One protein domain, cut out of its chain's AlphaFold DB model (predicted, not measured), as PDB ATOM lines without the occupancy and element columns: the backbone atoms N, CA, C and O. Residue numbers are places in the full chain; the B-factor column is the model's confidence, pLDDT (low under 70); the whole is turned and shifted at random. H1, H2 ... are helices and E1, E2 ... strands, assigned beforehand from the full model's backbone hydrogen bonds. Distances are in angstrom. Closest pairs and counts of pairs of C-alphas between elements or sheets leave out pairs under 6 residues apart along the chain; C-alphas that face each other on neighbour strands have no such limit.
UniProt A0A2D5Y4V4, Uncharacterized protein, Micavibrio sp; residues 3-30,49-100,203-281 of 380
ATOM      1  N   HIS A   3     409.293 310.001 256.374       84.56
ATOM      2  CA  HIS A   3     410.169 311.122 256.060       84.56
ATOM      3  C   HIS A   3     410.774 310.887 254.678       84.56
ATOM      4  O   HIS A   3     411.293 309.805 254.429       84.56
ATOM      5  N   LEU A   4     410.704 311.873 253.787       88.81
ATOM      6  CA  LEU A   4     411.435 311.856 252.517       88.81
ATOM      7  C   LEU A   4     412.632 312.790 252.602       88.81
ATOM      8  O   LEU A   4     412.523 313.855 253.204       88.81
ATOM      9  N   TYR A   5     413.755 312.429 251.995       89.44
ATOM     10  CA  TYR A   5     414.949 313.272 251.978       89.44
ATOM     11  C   TYR A   5     414.965 314.090 250.684       89.44
ATOM     12  O   TYR A   5     415.531 313.688 249.671       89.44
ATOM     13  N   ALA A   6     414.280 315.232 250.707       87.44
ATOM     14  CA  ALA A   6     414.103 316.071 249.530       87.44
ATOM     15  C   ALA A   6     415.417 316.734 249.080       87.44
ATOM     16  O   ALA A   6     416.258 317.091 249.915       87.44
ATOM     17  N   GLY A   7     415.548 316.944 247.765       84.00
ATOM     18  CA  GLY A   7     416.664 317.673 247.142       84.00
ATOM     19  C   GLY A   7     417.938 316.858 246.885       84.00
ATOM     20  O   GLY A   7     418.956 317.424 246.490       84.00
ATOM     21  N   ILE A   8     417.906 315.536 247.083       91.00
ATOM     22  CA  ILE A   8     419.046 314.658 246.768       91.00
ATOM     23  C   ILE A   8     419.322 314.642 245.259       91.00
ATOM     24  O   ILE A   8     420.487 314.665 244.857       91.00
ATOM     25  N   ALA A   9     418.265 314.643 244.439       92.00
ATOM     26  CA  ALA A   9     418.343 314.569 242.981       92.00
ATOM     27  C   ALA A   9     419.278 315.620 242.376       92.00
ATOM     28  O   ALA A   9     420.169 315.266 241.610       92.00
ATOM     29  N   ASP A  10     419.151 316.884 242.782       90.38
ATOM     30  CA  ASP A  10     419.962 317.981 242.242       90.38
ATOM     31  C   ASP A  10     421.460 317.761 242.480       90.38
ATOM     32  O   ASP A  10     422.284 317.988 241.594       90.38
ATOM     33  N   THR A  11     421.817 317.261 243.667       90.06
ATOM     34  CA  THR A  11     423.219 317.016 244.032       90.06
ATOM     35  C   THR A  11     423.797 315.830 243.258       90.06
ATOM     36  O   THR A  11     424.930 315.896 242.780       90.06
ATOM     37  N   ILE A  12     423.025 314.748 243.108       90.56
ATOM     38  CA  ILE A  12     423.459 313.568 242.347       90.56
ATOM     39  C   ILE A  12     423.548 313.880 240.847       90.56
ATOM     40  O   ILE A  12     424.534 313.512 240.213       90.56
ATOM     41  N   ASN A  13     422.592 314.629 240.297       86.62
ATOM     42  CA  ASN A  13     422.618 315.075 238.903       86.62
ATOM     43  C   ASN A  13     423.823 315.984 238.623       86.62
ATOM     44  O   ASN A  13     424.464 315.864 237.578       86.62
ATOM     45  N   GLN A  14     424.174 316.866 239.566       86.62
ATOM     46  CA  GLN A  14     425.379 317.683 239.453       86.62
ATOM     47  C   GLN A  14     426.644 316.815 239.425       86.62
ATOM     48  O   GLN A  14     427.501 317.043 238.573       86.62
ATOM     49  N   LEU A  15     426.751 315.812 240.305       84.25
ATOM     50  CA  LEU A  15     427.869 314.863 240.291       84.25
ATOM     51  C   LEU A  15     427.967 314.148 238.935       84.25
ATOM     52  O   LEU A  15     429.022 314.192 238.305       84.25
ATOM     53  N   ASP A  16     426.866 313.571 238.452       79.75
ATOM     54  CA  ASP A  16     426.814 312.828 237.186       79.75
ATOM     55  C   ASP A  16     427.216 313.682 235.970       79.75
ATOM     56  O   ASP A  16     427.932 313.210 235.089       79.75
ATOM     57  N   SER A  17     426.848 314.971 235.962       71.62
ATOM     58  CA  SER A  17     427.248 315.916 234.906       71.62
ATOM     59  C   SER A  17     428.752 316.224 234.871       71.62
ATOM     60  O   SER A  17     429.262 316.724 233.866       71.62
ATOM     61  N   THR A  18     429.462 315.954 235.972       65.06
ATOM     62  CA  THR A  18     430.918 316.145 236.097       65.06
ATOM     63  C   THR A  18     431.710 314.850 235.945       65.06
ATOM     64  O   THR A  18     432.906 314.900 235.647       65.06
ATOM     65  N   THR A  19     431.056 313.699 236.106       58.41
ATOM     66  CA  THR A  19     431.590 312.392 235.714       58.41
ATOM     67  C   THR A  19     431.685 312.354 234.179       58.41
ATOM     68  O   THR A  19     430.809 312.924 233.532       58.41
ATOM     69  N   PRO A  20     432.711 311.746 233.547       49.06
ATOM     70  CA  PRO A  20     432.925 311.803 232.092       49.06
ATOM     71  C   PRO A  20     431.867 311.053 231.248       49.06
ATOM     72  O   PRO A  20     432.175 310.127 230.508       49.06
ATOM     73  N   SER A  21     430.606 311.472 231.310       42.47
ATOM     74  CA  SER A  21     429.558 311.181 230.327       42.47
ATOM     75  C   SER A  21     429.719 312.046 229.065       42.47
ATOM     76  O   SER A  21     429.203 311.714 228.001       42.47
ATOM     77  N   ALA A  22     430.510 313.124 229.141       35.25
ATOM     78  CA  ALA A  22     430.779 314.064 228.046       35.25
ATOM     79  C   ALA A  22     431.560 313.473 226.846       35.25
ATOM     80  O   ALA A  22     431.751 314.159 225.844       35.25
ATOM     81  N   SER A  23     432.004 312.216 226.927       36.97
ATOM     82  CA  SER A  23     432.769 311.494 225.895       36.97
ATOM     83  C   SER A  23     431.985 310.340 225.245       36.97
ATOM     84  O   SER A  23     432.569 309.419 224.679       36.97
ATOM     85  N   MET A  24     430.652 310.368 225.319       41.97
ATOM     86  CA  MET A  24     429.782 309.335 224.753       41.97
ATOM     87  C   MET A  24     429.651 309.400 223.223       41.97
ATOM     88  O   MET A  24     428.933 310.244 222.692       41.97
ATOM     89  N   THR A  25     430.247 308.429 222.522       37.81
ATOM     90  CA  THR A  25     429.955 308.142 221.106       37.81
ATOM     91  C   THR A  25     429.386 306.730 220.953       37.81
ATOM     92  O   THR A  25     430.006 305.743 221.336       37.81
ATOM     93  N   LEU A  26     428.203 306.603 220.346       36.44
ATOM     94  CA  LEU A  26     427.619 305.310 219.974       36.44
ATOM     95  C   LEU A  26     428.245 304.815 218.658       36.44
ATOM     96  O   LEU A  26     427.785 305.152 217.567       36.44
ATOM     97  N   LEU A  27     429.296 303.996 218.735       33.41
ATOM     98  CA  LEU A  27     429.926 303.418 217.544       33.41
ATOM     99  C   LEU A  27     429.208 302.143 217.061       33.41
ATOM    100  O   LEU A  27     429.374 301.048 217.596       33.41
ATOM    101  N   ASN A  28     428.453 302.268 215.963       34.03
ATOM    102  CA  ASN A  28     428.051 301.167 215.067       34.03
ATOM    103  C   ASN A  28     427.359 299.940 215.711       34.03
ATOM    104  O   ASN A  28     427.411 298.830 215.169       34.03
ATOM    105  N   GLY A  29     426.658 300.104 216.838       35.66
ATOM    106  CA  GLY A  29     425.835 299.042 217.437       35.66
ATOM    107  C   GLY A  29     426.614 297.783 217.848       35.66
ATOM    108  O   GLY A  29     426.070 296.674 217.813       35.66
ATOM    109  N   ARG A  30     427.897 297.920 218.185       29.81
ATOM    110  CA  ARG A  30     428.638 296.951 219.007       29.81
ATOM    111  C   ARG A  30     428.914 297.614 220.359       29.81
ATOM    112  O   ARG A  30     428.928 298.839 220.411       29.81
ATOM    113  N   VAL A  49     418.452 290.157 233.274       52.53
ATOM    114  CA  VAL A  49     418.467 288.924 232.486       52.53
ATOM    115  C   VAL A  49     418.786 287.800 233.458       52.53
ATOM    116  O   VAL A  49     419.773 287.897 234.181       52.53
ATOM    117  N   SER A  50     417.960 286.750 233.448       56.34
ATOM    118  CA  SER A  50     418.122 285.518 234.228       56.34
ATOM    119  C   SER A  50     417.742 285.548 235.724       56.34
ATOM    120  O   SER A  50     417.986 284.576 236.438       56.34
ATOM    121  N   GLU A  51     417.034 286.587 236.180       63.59
ATOM    122  CA  GLU A  51     416.409 286.614 237.513       63.59
ATOM    123  C   GLU A  51     414.916 286.222 237.472       63.59
ATOM    124  O   GLU A  51     414.190 286.509 236.517       63.59
ATOM    125  N   SER A  52     414.448 285.513 238.507       69.50
ATOM    126  CA  SER A  52     413.066 285.015 238.599       69.50
ATOM    127  C   SER A  52     412.169 285.994 239.350       69.50
ATOM    128  O   SER A  52     412.432 286.316 240.508       69.50
ATOM    129  N   TRP A  53     411.048 286.388 238.740       69.44
ATOM    130  CA  TRP A  53     410.080 287.289 239.375       69.44
ATOM    131  C   TRP A  53     409.509 286.724 240.674       69.44
ATOM    132  O   TRP A  53     409.461 287.417 241.682       69.44
ATOM    133  N   ALA A  54     409.204 285.426 240.697       71.69
ATOM    134  CA  ALA A  54     408.720 284.752 241.900       71.69
ATOM    135  C   ALA A  54     409.728 284.821 243.064       71.69
ATOM    136  O   ALA A  54     409.338 284.835 244.232       71.69
ATOM    137  N   LEU A  55     411.033 284.869 242.761       73.81
ATOM    138  CA  LEU A  55     412.060 285.049 243.781       73.81
ATOM    139  C   LEU A  55     412.063 286.486 244.312       73.81
ATOM    140  O   LEU A  55     412.064 286.666 245.529       73.81
ATOM    141  N   HIS A  56     411.994 287.491 243.435       78.50
ATOM    142  CA  HIS A  56     411.858 288.887 243.860       78.50
ATOM    143  C   HIS A  56     410.606 289.115 244.697       78.50
ATOM    144  O   HIS A  56     410.720 289.680 245.779       78.50
ATOM    145  N   GLU A  57     409.452 288.605 244.267       78.81
ATOM    146  CA  GLU A  57     408.203 288.693 245.029       78.81
ATOM    147  C   GLU A  57     408.362 288.091 246.433       78.81
ATOM    148  O   GLU A  57     407.942 288.689 247.425       78.81
ATOM    149  N   LYS A  58     409.019 286.927 246.555       79.19
ATOM    150  CA  LYS A  58     409.297 286.304 247.860       79.19
ATOM    151  C   LYS A  58     410.179 287.194 248.741       79.19
ATOM    152  O   LYS A  58     409.899 287.338 249.933       79.19
ATOM    153  N   ILE A  59     411.231 287.785 248.176       80.25
ATOM    154  CA  ILE A  59     412.144 288.676 248.905       80.25
ATOM    155  C   ILE A  59     411.411 289.953 249.329       80.25
ATOM    156  O   ILE A  59     411.505 290.367 250.480       80.25
ATOM    157  N   GLN A  60     410.638 290.555 248.430       82.44
ATOM    158  CA  GLN A  60     409.864 291.769 248.685       82.44
ATOM    159  C   GLN A  60     408.838 291.558 249.804       82.44
ATOM    160  O   GLN A  60     408.749 292.377 250.717       82.44
ATOM    161  N   LYS A  61     408.138 290.415 249.816       83.00
ATOM    162  CA  LYS A  61     407.261 290.033 250.937       83.00
ATOM    163  C   LYS A  61     408.021 289.940 252.256       83.00
ATOM    164  O   LYS A  61     407.544 290.434 253.274       83.00
ATOM    165  N   ALA A  62     409.219 289.355 252.250       79.69
ATOM    166  CA  ALA A  62     410.055 289.314 253.447       79.69
ATOM    167  C   ALA A  62     410.442 290.731 253.920       79.69
ATOM    168  O   ALA A  62     410.415 291.003 255.118       79.69
ATOM    169  N   PHE A  63     410.724 291.654 252.995       79.25
ATOM    170  CA  PHE A  63     411.043 293.052 253.309       79.25
ATOM    171  C   PHE A  63     409.871 293.799 253.944       79.25
ATOM    172  O   PHE A  63     410.063 294.523 254.923       79.25
ATOM    173  N   MET A  64     408.654 293.590 253.438       80.88
ATOM    174  CA  MET A  64     407.443 294.217 253.982       80.88
ATOM    175  C   MET A  64     407.195 293.859 255.452       80.88
ATOM    176  O   MET A  64     406.631 294.658 256.197       80.88
ATOM    177  N   HIS A  65     407.620 292.671 255.888       80.56
ATOM    178  CA  HIS A  65     407.404 292.183 257.251       80.56
ATOM    179  C   HIS A  65     408.583 292.426 258.199       80.56
ATOM    180  O   HIS A  65     408.505 292.044 259.368       80.56
ATOM    181  N   ARG A  66     409.655 293.070 257.726       78.62
ATOM    182  CA  ARG A  66     410.873 293.315 258.499       78.62
ATOM    183  C   ARG A  66     411.064 294.802 258.789       78.62
ATOM    184  O   ARG A  66     411.583 295.522 257.938       78.62
ATOM    185  N   PRO A  67     410.675 295.285 259.989       81.69
ATOM    186  CA  PRO A  67     410.789 296.698 260.356       81.69
ATOM    187  C   PRO A  67     412.214 297.226 260.258       81.69
ATOM    188  O   PRO A  67     412.431 298.399 259.979       81.69
ATOM    189  N   ASP A  68     413.193 296.354 260.472       79.12
ATOM    190  CA  ASP A  68     414.598 296.701 260.402       79.12
ATOM    191  C   ASP A  68     415.089 296.933 258.969       79.12
ATOM    192  O   ASP A  68     416.188 297.448 258.821       79.12
ATOM    193  N   TYR A  69     414.306 296.611 257.935       78.19
ATOM    194  CA  TYR A  69     414.595 296.916 256.526       78.19
ATOM    195  C   TYR A  69     413.853 298.153 256.009       78.19
ATOM    196  O   TYR A  69     414.077 298.574 254.875       78.19
ATOM    197  N   GLN A  70     412.978 298.738 256.828       84.88
ATOM    198  CA  GLN A  70     412.127 299.858 256.440       84.88
ATOM    199  C   GLN A  70     412.823 301.205 256.661       84.88
ATOM    200  O   GLN A  70     413.592 301.365 257.608       84.88
ATOM    201  N   GLY A  71     412.517 302.195 255.819       82.62
ATOM    202  CA  GLY A  71     412.966 303.579 256.006       82.62
ATOM    203  C   GLY A  71     414.468 303.799 255.796       82.62
ATOM    204  O   GLY A  71     415.008 304.783 256.291       82.62
ATOM    205  N   ARG A  72     415.129 302.901 255.064       86.12
ATOM    206  CA  ARG A  72     416.569 302.931 254.777       86.12
ATOM    207  C   ARG A  72     416.871 303.592 253.445       86.12
ATOM    208  O   ARG A  72     416.166 303.331 252.470       86.12
ATOM    209  N   VAL A  73     417.930 304.397 253.376       93.75
ATOM    210  CA  VAL A  73     418.400 304.964 252.098       93.75
ATOM    211  C   VAL A  73     418.773 303.835 251.144       93.75
ATOM    212  O   VAL A  73     419.615 302.990 251.462       93.75
ATOM    213  N   TYR A  74     418.152 303.840 249.970       96.12
ATOM    214  CA  TYR A  74     418.300 302.789 248.976       96.12
ATOM    215  C   TYR A  74     419.306 303.182 247.894       96.12
ATOM    216  O   TYR A  74     419.321 304.317 247.419       96.12
ATOM    217  N   ALA A  75     420.107 302.229 247.440       95.88
ATOM    218  CA  ALA A  75     420.746 302.309 246.142       95.88
ATOM    219  C   ALA A  75     420.630 300.973 245.426       95.88
ATOM    220  O   ALA A  75     420.688 299.915 246.057       95.88
ATOM    221  N   GLY A  76     420.506 301.005 244.109       93.88
ATOM    222  CA  GLY A  76     420.479 299.765 243.367       93.88
ATOM    223  C   GLY A  76     420.716 299.920 241.884       93.88
ATOM    224  O   GLY A  76     420.516 300.990 241.307       93.88
ATOM    225  N   THR A  77     421.185 298.822 241.305       89.00
ATOM    226  CA  THR A  77     421.419 298.675 239.873       89.00
ATOM    227  C   THR A  77     420.373 297.791 239.225       89.00
ATOM    228  O   THR A  77     419.560 297.173 239.914       89.00
ATOM    229  N   ALA A  78     420.396 297.715 237.900       80.44
ATOM    230  CA  ALA A  78     419.390 297.059 237.084       80.44
ATOM    231  C   ALA A  78     418.001 297.694 237.123       80.44
ATOM    232  O   ALA A  78     417.799 298.700 237.781       80.44
ATOM    233  N   GLY A  79     417.057 297.139 236.360       81.75
ATOM    234  CA  GLY A  79     415.806 297.776 235.934       81.75
ATOM    235  C   GLY A  79     414.744 298.121 236.989       81.75
ATOM    236  O   GLY A  79     415.007 298.610 238.087       81.75
ATOM    237  N   GLU A  80     413.484 297.919 236.607       83.50
ATOM    238  CA  GLU A  80     412.303 298.397 237.341       83.50
ATOM    239  C   GLU A  80     412.181 297.797 238.749       83.50
ATOM    240  O   GLU A  80     411.644 298.456 239.637       83.50
ATOM    241  N   VAL A  81     412.746 296.611 238.985       84.44
ATOM    242  CA  VAL A  81     412.665 295.894 240.268       84.44
ATOM    243  C   VAL A  81     413.089 296.749 241.471       84.44
ATOM    244  O   VAL A  81     412.556 296.588 242.573       84.44
ATOM    245  N   ASN A  82     413.989 297.713 241.256       91.38
ATOM    246  CA  ASN A  82     414.389 298.703 242.251       91.38
ATOM    247  C   ASN A  82     413.203 299.516 242.782       91.38
ATOM    248  O   ASN A  82     413.102 299.712 243.989       91.38
ATOM    249  N   LEU A  83     412.274 299.942 241.918       92.06
ATOM    250  CA  LEU A  83     411.075 300.685 242.326       92.06
ATOM    251  C   LEU A  83     410.222 299.867 243.288       92.06
ATOM    252  O   LEU A  83     409.724 300.393 244.283       92.06
ATOM    253  N   THR A  84     410.121 298.563 243.041       88.88
ATOM    254  CA  THR A  84     409.407 297.668 243.944       88.88
ATOM    255  C   THR A  84     410.110 297.560 245.302       88.88
ATOM    256  O   THR A  84     409.459 297.668 246.345       88.88
ATOM    257  N   TYR A  85     411.439 297.414 245.339       90.81
ATOM    258  CA  TYR A  85     412.188 297.398 246.603       90.81
ATOM    259  C   TYR A  85     412.097 298.723 247.366       90.81
ATOM    260  O   TYR A  85     411.878 298.722 248.577       90.81
ATOM    261  N   ILE A  86     412.209 299.853 246.671       94.62
ATOM    262  CA  ILE A  86     412.054 301.196 247.243       94.62
ATOM    263  C   ILE A  86     410.662 301.338 247.867       94.62
ATOM    264  O   ILE A  86     410.532 301.719 249.031       94.62
ATOM    265  N   ALA A  87     409.617 300.957 247.130       92.81
ATOM    266  CA  ALA A  87     408.240 301.109 247.582       92.81
ATOM    267  C   ALA A  87     407.872 300.188 248.752       92.81
ATOM    268  O   ALA A  87     407.141 300.603 249.658       92.81
ATOM    269  N   THR A  88     408.383 298.954 248.741       89.94
ATOM    270  CA  THR A  88     408.148 297.954 249.797       89.94
ATOM    271  C   THR A  88     408.954 298.234 251.063       89.94
ATOM    272  O   THR A  88     408.446 297.993 252.154       89.94
ATOM    273  N   SER A  89     410.171 298.775 250.937       90.38
ATOM    274  CA  SER A  89     411.009 299.208 252.070       90.38
ATOM    275  C   SER A  89     410.688 300.615 252.576       90.38
ATOM    276  O   SER A  89     411.249 301.046 253.581       90.38
ATOM    277  N   LYS A  90     409.806 301.355 251.891       92.44
ATOM    278  CA  LYS A  90     409.480 302.754 252.204       92.44
ATOM    279  C   LYS A  90     410.736 303.623 252.341       92.44
ATOM    280  O   LYS A  90     410.863 304.388 253.300       92.44
ATOM    281  N   ALA A  91     411.680 303.453 251.415       94.38
ATOM    282  CA  ALA A  91     412.948 304.167 251.450       94.38
ATOM    283  C   ALA A  91     412.720 305.696 251.429       94.38
ATOM    284  O   ALA A  91     411.937 306.198 250.628       94.38
ATOM    285  N   PRO A  92     413.397 306.481 252.283       94.50
ATOM    286  CA  PRO A  92     413.248 307.934 252.321       94.50
ATOM    287  C   PRO A  92     413.966 308.625 251.154       94.50
ATOM    288  O   PRO A  92     413.676 309.781 250.850       94.50
ATOM    289  N   ALA A  93     414.909 307.920 250.521       96.31
ATOM    290  CA  ALA A  93     415.702 308.347 249.381       96.31
ATOM    291  C   ALA A  93     416.154 307.142 248.553       96.31
ATOM    292  O   ALA A  93     416.344 306.058 249.116       96.31
ATOM    293  N   ALA A  94     416.393 307.343 247.256       97.38
ATOM    294  CA  ALA A  94     416.984 306.321 246.402       97.38
ATOM    295  C   ALA A  94     417.976 306.873 245.368       97.38
ATOM    296  O   ALA A  94     417.739 307.917 244.759       97.38
ATOM    297  N   ILE A  95     419.053 306.120 245.135       96.44
ATOM    298  CA  ILE A  95     419.994 306.325 244.026       96.44
ATOM    299  C   ILE A  95     419.933 305.101 243.109       96.44
ATOM    300  O   ILE A  95     420.362 304.008 243.480       96.44
ATOM    301  N   LEU A  96     419.389 305.284 241.912       95.75
ATOM    302  CA  LEU A  96     419.367 304.273 240.858       95.75
ATOM    303  C   LEU A  96     420.640 304.436 240.032       95.75
ATOM    304  O   LEU A  96     420.917 305.528 239.541       95.75
ATOM    305  N   TYR A  97     421.446 303.391 239.907       92.38
ATOM    306  CA  TYR A  97     422.727 303.511 239.222       92.38
ATOM    307  C   TYR A  97     422.981 302.359 238.263       92.38
ATOM    308  O   TYR A  97     422.635 301.211 238.524       92.38
ATOM    309  N   ASP A  98     423.640 302.648 237.153       88.94
ATOM    310  CA  ASP A  98     424.077 301.623 236.211       88.94
ATOM    311  C   ASP A  98     425.293 302.124 235.453       88.94
ATOM    312  O   ASP A  98     425.486 303.329 235.303       88.94
ATOM    313  N   ILE A  99     426.113 301.205 234.966       81.06
ATOM    314  CA  ILE A  99     427.232 301.574 234.107       81.06
ATOM    315  C   ILE A  99     426.746 302.003 232.716       81.06
ATOM    316  O   ILE A  99     427.430 302.760 232.036       81.06
ATOM    317  N   ASN A 100     425.562 301.543 232.298       77.94
ATOM    318  CA  ASN A 100     424.946 301.865 231.020       77.94
ATOM    319  C   ASN A 100     424.166 303.197 231.080       77.94
ATOM    320  O   ASN A 100     423.093 303.260 231.690       77.94
ATOM    321  N   ASP A 203     400.200 292.822 246.740       70.94
ATOM    322  CA  ASP A 203     400.850 293.276 247.963       70.94
ATOM    323  C   ASP A 203     402.245 293.843 247.671       70.94
ATOM    324  O   ASP A 203     402.691 294.767 248.351       70.94
ATOM    325  N   VAL A 204     402.911 293.341 246.627       71.44
ATOM    326  CA  VAL A 204     404.280 293.737 246.253       71.44
ATOM    327  C   VAL A 204     404.347 294.594 244.996       71.44
ATOM    328  O   VAL A 204     405.266 295.389 244.867       71.44
ATOM    329  N   THR A 205     403.394 294.483 244.070       80.50
ATOM    330  CA  THR A 205     403.427 295.288 242.842       80.50
ATOM    331  C   THR A 205     403.023 296.734 243.138       80.50
ATOM    332  O   THR A 205     401.842 297.017 243.350       80.50
ATOM    333  N   TRP A 206     403.970 297.673 243.073       86.44
ATOM    334  CA  TRP A 206     403.725 299.085 243.413       86.44
ATOM    335  C   TRP A 206     402.658 299.769 242.555       86.44
ATOM    336  O   TRP A 206     401.980 300.667 243.038       86.44
ATOM    337  N   LEU A 207     402.442 299.319 241.318       84.06
ATOM    338  CA  LEU A 207     401.353 299.816 240.469       84.06
ATOM    339  C   LEU A 207     399.966 299.272 240.843       84.06
ATOM    340  O   LEU A 207     398.954 299.842 240.445       84.06
ATOM    341  N   GLN A 208     399.899 298.181 241.609       81.50
ATOM    342  CA  GLN A 208     398.648 297.623 242.135       81.50
ATOM    343  C   GLN A 208     398.348 298.080 243.565       81.50
ATOM    344  O   GLN A 208     397.247 297.847 244.067       81.50
ATOM    345  N   ASN A 209     399.313 298.736 244.209       85.25
ATOM    346  CA  ASN A 209     399.240 299.186 245.586       85.25
ATOM    347  C   ASN A 209     399.326 300.726 245.637       85.25
ATOM    348  O   ASN A 209     400.425 301.280 245.549       85.25
ATOM    349  N   PRO A 210     398.191 301.436 245.807       88.88
ATOM    350  CA  PRO A 210     398.164 302.899 245.836       88.88
ATOM    351  C   PRO A 210     399.131 303.530 246.842       88.88
ATOM    352  O   PRO A 210     399.738 304.551 246.541       88.88
ATOM    353  N   ASP A 211     399.349 302.908 248.002       89.44
ATOM    354  CA  ASP A 211     400.256 303.437 249.026       89.44
ATOM    355  C   ASP A 211     401.732 303.304 248.627       89.44
ATOM    356  O   ASP A 211     402.585 304.091 249.051       89.44
ATOM    357  N   GLN A 212     402.072 302.274 247.851       90.88
ATOM    358  CA  GLN A 212     403.403 302.100 247.268       90.88
ATOM    359  C   GLN A 212     403.625 303.076 246.113       90.88
ATOM    360  O   GLN A 212     404.651 303.756 246.092       90.88
ATOM    361  N   TYR A 213     402.643 303.218 245.223       92.62
ATOM    362  CA  TYR A 213     402.695 304.205 244.151       92.62
ATOM    363  C   TYR A 213     402.825 305.637 244.683       92.62
ATOM    364  O   TYR A 213     403.745 306.352 244.295       92.62
ATOM    365  N   HIS A 214     401.962 306.055 245.617       92.38
ATOM    366  CA  HIS A 214     402.007 307.407 246.184       92.38
ATOM    367  C   HIS A 214     403.334 307.695 246.888       92.38
ATOM    368  O   HIS A 214     403.799 308.833 246.878       92.38
ATOM    369  N   HIS A 215     403.962 306.676 247.482       93.56
ATOM    370  CA  HIS A 215     405.298 306.820 248.043       93.56
ATOM    371  C   HIS A 215     406.336 307.140 246.960       93.56
ATOM    372  O   HIS A 215     407.059 308.122 247.106       93.56
ATOM    373  N   LEU A 216     406.362 306.379 245.860       95.25
ATOM    374  CA  LEU A 216     407.259 306.632 244.727       95.25
ATOM    375  C   LEU A 216     406.988 307.990 244.065       95.25
ATOM    376  O   LEU A 216     407.926 308.745 243.818       95.25
ATOM    377  N   HIS A 217     405.716 308.339 243.843       95.06
ATOM    378  CA  HIS A 217     405.308 309.657 243.347       95.06
ATOM    379  C   HIS A 217     405.852 310.776 244.242       95.06
ATOM    380  O   HIS A 217     406.485 311.711 243.756       95.06
ATOM    381  N   ALA A 218     405.650 310.672 245.560       93.44
ATOM    382  CA  ALA A 218     406.127 311.676 246.503       93.44
ATOM    383  C   ALA A 218     407.661 311.764 246.513       93.44
ATOM    384  O   ALA A 218     408.207 312.867 246.509       93.44
ATOM    385  N   MET A 219     408.364 310.628 246.470       95.94
ATOM    386  CA  MET A 219     409.822 310.615 246.355       95.94
ATOM    387  C   MET A 219     410.303 311.339 245.095       95.94
ATOM    388  O   MET A 219     411.170 312.207 245.192       95.94
ATOM    389  N   ALA A 220     409.719 311.030 243.937       96.19
ATOM    390  CA  ALA A 220     410.070 311.661 242.671       96.19
ATOM    391  C   ALA A 220     409.763 313.170 242.685       96.19
ATOM    392  O   ALA A 220     410.641 313.989 242.415       96.19
ATOM    393  N   ARG A 221     408.553 313.557 243.105       94.81
ATOM    394  CA  ARG A 221     408.100 314.957 243.179       94.81
ATOM    395  C   ARG A 221     408.960 315.831 244.092       94.81
ATOM    396  O   ARG A 221     409.100 317.026 243.842       94.81
ATOM    397  N   HIS A 222     409.512 315.256 245.157       93.50
ATOM    398  CA  HIS A 222     410.367 315.967 246.108       93.50
ATOM    399  C   HIS A 222     411.870 315.818 245.818       93.50
ATOM    400  O   HIS A 222     412.690 316.262 246.625       93.50
ATOM    401  N   GLY A 223     412.256 315.204 244.694       95.12
ATOM    402  CA  GLY A 223     413.664 315.011 244.340       95.12
ATOM    403  C   GLY A 223     414.417 314.119 245.335       95.12
ATOM    404  O   GLY A 223     415.601 314.334 245.585       95.12
ATOM    405  N   ALA A 224     413.728 313.153 245.947       96.25
ATOM    406  CA  ALA A 224     414.323 312.135 246.817       96.25
ATOM    407  C   ALA A 224     414.809 310.899 246.031       96.25
ATOM    408  O   ALA A 224     415.351 309.965 246.618       96.25
ATOM    409  N   MET A 225     414.611 310.880 244.711       96.88
ATOM    410  CA  MET A 225     415.129 309.863 243.796       96.88
ATOM    411  C   MET A 225     416.050 310.506 242.775       96.88
ATOM    412  O   MET A 225     415.720 311.553 242.224       96.88
ATOM    413  N   ALA A 226     417.170 309.851 242.503       95.31
ATOM    414  CA  ALA A 226     418.108 310.252 241.467       95.31
ATOM    415  C   ALA A 226     418.548 309.033 240.660       95.31
ATOM    416  O   ALA A 226     418.615 307.929 241.208       95.31
ATOM    417  N   ALA A 227     418.894 309.246 239.393       93.69
ATOM    418  CA  ALA A 227     419.597 308.263 238.589       93.69
ATOM    419  C   ALA A 227     421.014 308.755 238.267       93.69
ATOM    420  O   ALA A 227     421.227 309.954 238.095       93.69
ATOM    421  N   MET A 228     421.987 307.851 238.173       91.12
ATOM    422  CA  MET A 228     423.346 308.200 237.753       91.12
ATOM    423  C   MET A 228     424.013 307.090 236.948       91.12
ATOM    424  O   MET A 228     423.705 305.907 237.110       91.12
ATOM    425  N   THR A 229     424.967 307.481 236.112       86.81
ATOM    426  CA  THR A 229     425.885 306.545 235.479       86.81
ATOM    427  C   THR A 229     427.009 306.274 236.468       86.81
ATOM    428  O   THR A 229     427.731 307.189 236.865       86.81
ATOM    429  N   LEU A 230     427.151 305.026 236.900       86.06
ATOM    430  CA  LEU A 230     428.163 304.637 237.875       86.06
ATOM    431  C   LEU A 230     428.785 303.307 237.484       86.06
ATOM    432  O   LEU A 230     428.123 302.270 237.505       86.06
ATOM    433  N   ASP A 231     430.090 303.333 237.236       83.38
ATOM    434  CA  ASP A 231     430.887 302.122 237.290       83.38
ATOM    435  C   ASP A 231     431.332 301.849 238.731       83.38
ATOM    436  O   ASP A 231     432.114 302.588 239.330       83.38
ATOM    437  N   ILE A 232     430.849 300.740 239.284       85.31
ATOM    438  CA  ILE A 232     431.195 300.299 240.637       85.31
ATOM    439  C   ILE A 232     432.614 299.721 240.738       85.31
ATOM    440  O   ILE A 232     433.145 299.574 241.846       85.31
ATOM    441  N   THR A 233     433.256 299.412 239.609       79.25
ATOM    442  CA  THR A 233     434.667 299.008 239.574       79.25
ATOM    443  C   THR A 233     435.612 300.218 239.601       79.25
ATOM    444  O   THR A 233     436.778 300.088 239.998       79.25
ATOM    445  N   ASP A 234     435.117 301.419 239.281       78.25
ATOM    446  CA  ASP A 234     435.924 302.630 239.220       78.25
ATOM    447  C   ASP A 234     436.055 303.330 240.575       78.25
ATOM    448  O   ASP A 234     435.170 304.034 241.067       78.25
ATOM    449  N   LYS A 235     437.223 303.152 241.195       81.19
ATOM    450  CA  LYS A 235     437.516 303.688 242.524       81.19
ATOM    451  C   LYS A 235     437.404 305.225 242.597       81.19
ATOM    452  O   LYS A 235     436.757 305.690 243.533       81.19
ATOM    453  N   PRO A 236     437.970 306.024 241.669       82.88
ATOM    454  CA  PRO A 236     437.759 307.471 241.637       82.88
ATOM    455  C   PRO A 236     436.283 307.893 241.606       82.88
ATOM    456  O   PRO A 236     435.897 308.728 242.425       82.88
ATOM    457  N   CYS A 237     435.446 307.307 240.737       82.88
ATOM    458  CA  CYS A 237     434.005 307.602 240.713       82.88
ATOM    459  C   CYS A 237     433.337 307.312 242.065       82.88
ATOM    460  O   CYS A 237     432.545 308.109 242.572       82.88
ATOM    461  N   ILE A 238     433.700 306.197 242.695       86.75
ATOM    462  CA  ILE A 238     433.161 305.800 243.999       86.75
ATOM    463  C   ILE A 238     433.635 306.730 245.125       86.75
ATOM    464  O   ILE A 238     432.847 307.090 246.001       86.75
ATOM    465  N   GLU A 239     434.895 307.167 245.104       85.31
ATOM    466  CA  GLU A 239     435.424 308.146 246.061       85.31
ATOM    467  C   GLU A 239     434.723 309.507 245.933       85.31
ATOM    468  O   GLU A 239     434.432 310.143 246.956       85.31
ATOM    469  N   GLN A 240     434.412 309.933 244.705       86.12
ATOM    470  CA  GLN A 240     433.623 311.139 244.447       86.12
ATOM    471  C   GLN A 240     432.196 310.985 244.973       86.12
ATOM    472  O   GLN A 240     431.752 311.834 245.745       86.12
ATOM    473  N   LEU A 241     431.510 309.880 244.653       90.38
ATOM    474  CA  LEU A 241     430.169 309.604 245.174       90.38
ATOM    475  C   LEU A 241     430.154 309.593 246.705       90.38
ATOM    476  O   LEU A 241     429.317 310.259 247.307       90.38
ATOM    477  N   ARG A 242     431.109 308.920 247.354       93.56
ATOM    478  CA  ARG A 242     431.234 308.933 248.819       93.56
ATOM    479  C   ARG A 242     431.378 310.353 249.363       93.56
ATOM    480  O   ARG A 242     430.681 310.714 250.305       93.56
ATOM    481  N   THR A 243     432.273 311.150 248.781       91.00
ATOM    482  CA  THR A 243     432.527 312.531 249.227       91.00
ATOM    483  C   THR A 243     431.280 313.401 249.063       91.00
ATOM    484  O   THR A 243     430.945 314.195 249.948       91.00
ATOM    485  N   THR A 244     430.556 313.218 247.960       92.25
ATOM    486  CA  THR A 244     429.259 313.852 247.732       92.25
ATOM    487  C   THR A 244     428.268 313.427 248.806       92.25
ATOM    488  O   THR A 244     427.726 314.287 249.486       92.25
ATOM    489  N   LEU A 245     428.097 312.126 249.054       92.00
ATOM    490  CA  LEU A 245     427.200 311.611 250.092       92.00
ATOM    491  C   LEU A 245     427.562 312.126 251.495       92.00
ATOM    492  O   LEU A 245     426.661 312.453 252.259       92.00
ATOM    493  N   ASP A 246     428.848 312.259 251.826       91.38
ATOM    494  CA  ASP A 246     429.337 312.795 253.108       91.38
ATOM    495  C   ASP A 246     428.953 314.256 253.350       91.38
ATOM    496  O   ASP A 246     428.765 314.683 254.492       91.38
ATOM    497  N   THR A 247     428.870 315.034 252.276       91.38
ATOM    498  CA  THR A 247     428.672 316.487 252.333       91.38
ATOM    499  C   THR A 247     427.274 316.917 251.905       91.38
ATOM    500  O   THR A 247     426.881 318.060 252.167       91.38
ATOM    501  N   LEU A 248     426.509 315.999 251.305       91.81
ATOM    502  CA  LEU A 248     425.162 316.228 250.813       91.81
ATOM    503  C   LEU A 248     424.274 316.729 251.948       91.81
ATOM    504  O   LEU A 248     424.235 316.163 253.043       91.81
ATOM    505  N   SER A 249     423.574 317.823 251.673       88.62
ATOM    506  CA  SER A 249     422.568 318.384 252.564       88.62
ATOM    507  C   SER A 249     421.197 318.024 252.014       88.62
ATOM    508  O   SER A 249     420.942 318.237 250.833       88.62
ATOM    509  N   TYR A 250     420.329 317.475 252.855       88.44
ATOM    510  CA  TYR A 250     418.970 317.117 252.460       88.44
ATOM    511  C   TYR A 250     417.960 317.643 253.464       88.44
ATOM    512  O   TYR A 250     418.259 317.867 254.642       88.44
ATOM    513  N   GLN A 251     416.743 317.829 252.975       88.31
ATOM    514  CA  GLN A 251     415.645 318.379 253.744       88.31
ATOM    515  C   GLN A 251     414.634 317.265 254.032       88.31
ATOM    516  O   GLN A 251     413.906 316.874 253.120       88.31
ATOM    517  N   PRO A 252     414.550 316.740 255.270       87.88
ATOM    518  CA  PRO A 252     413.511 315.783 255.599       87.88
ATOM    519  C   PRO A 252     412.134 316.450 255.477       87.88
ATOM    520  O   PRO A 252     411.917 317.555 255.992       87.88
ATOM    521  N   VAL A 253     411.222 315.781 254.784       84.06
ATOM    522  CA  VAL A 253     409.847 316.224 254.553       84.06
ATOM    523  C   VAL A 253     408.889 315.192 255.126       84.06
ATOM    524  O   VAL A 253     408.976 314.008 254.791       84.06
ATOM    525  N   ASN A 254     407.961 315.642 255.969       81.44
ATOM    526  CA  ASN A 254     406.854 314.810 256.427       81.44
ATOM    527  C   ASN A 254     405.815 314.711 255.316       81.44
ATOM    528  O   ASN A 254     405.055 315.652 255.087       81.44
ATOM    529  N   VAL A 255     405.750 313.561 254.650       73.88
ATOM    530  CA  VAL A 255     404.653 313.290 253.723       73.88
ATOM    531  C   VAL A 255     403.578 312.539 254.492       73.88
ATOM    532  O   VAL A 255     403.708 311.352 254.814       73.88
ATOM    533  N   ALA A 256     402.512 313.257 254.848       67.44
ATOM    534  CA  ALA A 256     401.288 312.612 255.281       67.44
ATOM    535  C   ALA A 256     400.731 311.847 254.075       67.44
ATOM    536  O   ALA A 256     400.448 312.437 253.040       67.44
ATOM    537  N   MET A 257     400.565 310.530 254.197       57.97
ATOM    538  CA  MET A 257     399.984 309.707 253.125       57.97
ATOM    539  C   MET A 257     398.474 309.946 252.932       57.97
ATOM    540  O   MET A 257     397.807 309.207 252.219       57.97
ATOM    541  N   THR A 258     397.908 310.957 253.594       48.16
ATOM    542  CA  THR A 258     396.488 311.293 253.541       48.16
ATOM    543  C   THR A 258     396.211 312.285 252.413       48.16
ATOM    544  O   THR A 258     396.924 313.269 252.280       48.16
ATOM    545  N   GLN A 259     395.139 312.017 251.661       51.78
ATOM    546  CA  GLN A 259     394.684 312.569 250.369       51.78
ATOM    547  C   GLN A 259     394.643 314.100 250.169       51.78
ATOM    548  O   GLN A 259     394.224 314.556 249.105       51.78
ATOM    549  N   ASP A 260     395.048 314.915 251.139       59.62
ATOM    550  CA  ASP A 260     395.062 316.368 250.982       59.62
ATOM    551  C   ASP A 260     396.399 316.830 250.380       59.62
ATOM    552  O   ASP A 260     397.253 317.412 251.056       59.62
ATOM    553  N   HIS A 261     396.581 316.550 249.083       55.22
ATOM    554  CA  HIS A 261     397.759 316.927 248.281       55.22
ATOM    555  C   HIS A 261     398.053 318.441 248.263       55.22
ATOM    556  O   HIS A 261     399.087 318.862 247.746       55.22
ATOM    557  N   ASN A 262     397.152 319.260 248.813       61.09
ATOM    558  CA  ASN A 262     397.287 320.711 248.905       61.09
ATOM    559  C   ASN A 262     397.883 321.191 250.235       61.09
ATOM    560  O   ASN A 262     398.174 322.381 250.375       61.09
ATOM    561  N   SER A 263     398.057 320.305 251.217       63.88
ATOM    562  CA  SER A 263     398.709 320.673 252.471       63.88
ATOM    563  C   SER A 263     400.213 320.861 252.247       63.88
ATOM    564  O   SER A 263     400.894 320.007 251.679       63.88
ATOM    565  N   ALA A 264     400.730 322.029 252.638       71.00
ATOM    566  CA  ALA A 264     402.147 322.332 252.486       71.00
ATOM    567  C   ALA A 264     402.982 321.342 253.323       71.00
ATOM    568  O   ALA A 264     402.645 321.119 254.490       71.00
ATOM    569  N   PRO A 265     404.054 320.756 252.762       75.06
ATOM    570  CA  PRO A 265     404.903 319.832 253.497       75.06
ATOM    571  C   PRO A 265     405.500 320.503 254.739       75.06
ATOM    572  O   PRO A 265     405.998 321.628 254.682       75.06
ATOM    573  N   GLU A 266     405.486 319.794 255.866       80.38
ATOM    574  CA  GLU A 266     406.223 320.222 257.052       80.38
ATOM    575  C   GLU A 266     407.711 319.905 256.846       80.38
ATOM    576  O   GLU A 266     408.114 318.743 256.725       80.38
ATOM    577  N   HIS A 267     408.522 320.959 256.780       79.88
ATOM    578  CA  HIS A 267     409.970 320.865 256.644       79.88
ATOM    579  C   HIS A 267     410.627 320.756 258.023       79.88
ATOM    580  O   HIS A 267     410.454 321.624 258.878       79.88
ATOM    581  N   LEU A 268     411.408 319.695 258.232       82.50
ATOM    582  CA  LEU A 268     412.232 319.520 259.432       82.50
ATOM    583  C   LEU A 268     413.546 320.328 259.329       82.50
ATOM    584  O   LEU A 268     413.767 321.033 258.352       82.50
ATOM    585  N   PRO A 269     414.460 320.306 260.306       84.12
ATOM    586  CA  PRO A 269     415.786 320.888 260.100       84.12
ATOM    587  C   PRO A 269     416.565 320.142 259.006       84.12
ATOM    588  O   PRO A 269     416.533 318.911 258.952       84.12
ATOM    589  N   CYS A 270     417.290 320.883 258.163       86.19
ATOM    590  CA  CYS A 270     418.203 320.318 257.171       86.19
ATOM    591  C   CYS A 270     419.219 319.384 257.846       86.19
ATOM    592  O   CYS A 270     419.826 319.737 258.863       86.19
ATOM    593  N   GLN A 271     419.425 318.209 257.260       89.94
ATOM    594  CA  GLN A 271     420.419 317.231 257.698       89.94
ATOM    595  C   GLN A 271     421.609 317.221 256.733       89.94
ATOM    596  O   GLN A 271     421.531 317.771 255.633       89.94
ATOM    597  N   LYS A 272     422.730 316.644 257.175       89.25
ATOM    598  CA  LYS A 272     423.968 316.525 256.397       89.25
ATOM    599  C   LYS A 272     424.516 315.114 256.477       89.25
ATOM    600  O   LYS A 272     424.529 314.536 257.562       89.25
ATOM    601  N   GLY A 273     425.065 314.654 255.363       89.81
ATOM    602  CA  GLY A 273     425.682 313.344 255.256       89.81
ATOM    603  C   GLY A 273     424.638 312.252 255.065       89.81
ATOM    604  O   GLY A 273     423.642 312.190 255.778       89.81
ATOM    605  N   MET A 274     424.880 311.368 254.108       92.00
ATOM    606  CA  MET A 274     424.028 310.232 253.799       92.00
ATOM    607  C   MET A 274     424.883 308.972 253.632       92.00
ATOM    608  O   MET A 274     426.051 309.021 253.231       92.00
ATOM    609  N   ARG A 275     424.303 307.820 253.957       89.56
ATOM    610  CA  ARG A 275     424.892 306.502 253.708       89.56
ATOM    611  C   ARG A 275     423.858 305.616 253.049       89.56
ATOM    612  O   ARG A 275     422.683 305.729 253.368       89.56
ATOM    613  N   ILE A 276     424.303 304.746 252.147       92.94
ATOM    614  CA  ILE A 276     423.436 303.732 251.549       92.94
ATOM    615  C   ILE A 276     423.233 302.628 252.583       92.94
ATOM    616  O   ILE A 276     424.186 301.968 252.992       92.94
ATOM    617  N   GLU A 277     421.998 302.426 253.015       91.81
ATOM    618  CA  GLU A 277     421.648 301.453 254.051       91.81
ATOM    619  C   GLU A 277     421.007 300.191 253.474       91.81
ATOM    620  O   GLU A 277     420.957 299.170 254.160       91.81
ATOM    621  N   THR A 278     420.553 300.253 252.224       91.81
ATOM    622  CA  THR A 278     420.102 299.111 251.431       91.81
ATOM    623  C   THR A 278     420.729 299.208 250.046       91.81
ATOM    624  O   THR A 278     420.521 300.199 249.353       91.81
ATOM    625  N   LEU A 279     421.487 298.192 249.638       92.62
ATOM    626  CA  LEU A 279     422.174 298.122 248.352       92.62
ATOM    627  C   LEU A 279     421.697 296.899 247.565       92.62
ATOM    628  O   LEU A 279     421.841 295.774 248.037       92.62
ATOM    629  N   TYR A 280     421.179 297.103 246.358       91.50
ATOM    630  CA  TYR A 280     420.835 296.033 245.424       91.50
ATOM    631  C   TYR A 280     421.813 295.998 244.251       91.50
ATOM    632  O   TYR A 280     421.854 296.917 243.438       91.50
ATOM    633  N   THR A 281     422.600 294.930 244.134       87.44
ATOM    634  CA  THR A 281     423.613 294.815 243.071       87.44
ATOM    635  C   THR A 281     423.192 293.890 241.933       87.44
ATOM    636  O   THR A 281     424.018 293.593 241.072       87.44
TER     637      THR A 281
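AT A GLANCE: This is residues 3 to 30, 49 to 100 and 203 to 281 of the 380 residues of an uncharacterized protein of Micavibrio sp (UniProt A0A2D5Y4V4). A small, strongly twisted sheet of four parallel strands, E4 E3 E2 E6 in order, forms the core, with H1 packed on one face and H3 on the other. H2 packs on H3 away from the sheet, H5 packs on H1, and H4 reaches from H3 to a separate antiparallel ribbon of E1 and E5, while residues 22 to 30 stick out as a tail. The printed part has 159 residues with five named helices and six named strands, in the order E1 H1 H2 E2 H3 E3 H4 E4 H5 E5 E6, and its class is mixed, helices and strands. It is compact, with a radius of gyration of the C-alphas of 16.6 A and spans of 48 by 41 by 28 A.

IN THESE COORDINATES: The large sheet holds E4, residues 225 to 229, 14.0 A long; E3, residues 94 to 98, 13.3 A; E2, residues 74 to 76; and E6, residues 276 to 280, which ends with C-alpha 280 at (420.835, 296.033, 245.424). The small sheet holds E1, residues 3 to 6, beginning with C-alpha 3 at (410.169, 311.122, 256.060), and E5, residues 249 to 255, 18.7 A. The helices are H1, residues 8 to 18, 16.0 A; H2, residues 53 to 64, 16.4 A; H3, residues 81 to 89, 12.4 A; H4, residues 210 to 221, 15.8 A; and H5, residues 235 to 247, 18.4 A.

HOW THE PARTS SIT: In the large sheet the neighbour strands are parallel, with backbone N and O atoms within hydrogen-bond range across each pair: N 226 and O 94 at 3.0 A for E4 and E3, N 95 and O 74 at 2.9 A for E3 and E2, and N 75 and O 278 at 2.8 A for E2 and E6. H1 and H3 lie on opposite faces, three layers with the sheet between helices: H1 over E4 at a height of 7.3 A, H3 over E2 at 9.1 A. E2, H3 and E3 form a strand-helix-strand unit, two parallel neighbour strands with a helix between, with a right-handed crossover. H2 touches H3, the same way at a shallow tilt of 22 degrees, with the C-alphas of Met 64 and Thr 88 closest at 5.7 A. H4 only grazes the sheet and, with residues 212 to 216 alone, touches H3 about perpendicular at 73 degrees, closest at C-alphas 87 and 212, 4.9 A. H5, with residues 241 to 244 alone, touches H1 opposite ways at 34.6 degrees, a shallow tilt only just short of steep; the closest C-alphas, of Leu 15 and Leu 241, are 7.5 A apart. E1 and E5 are antiparallel, with N 4 and O 253 at 2.9 A. In H1, H2, H3, H4 and H5 every O i to N i+4 pair is within hydrogen-bond range.

THE WHOLE: The C-alphas of Asn 28 and Ser 263 are the two farthest apart, 51.4 A. Residues 31 to 48 and 101 to 202 are not printed, with gaps of 18.7 A and 30.7 A between C-alphas. The link E5 to E6 is long. Residues 18 to 30, 49 to 53 and 256 to 263 are under 70 in pLDDT.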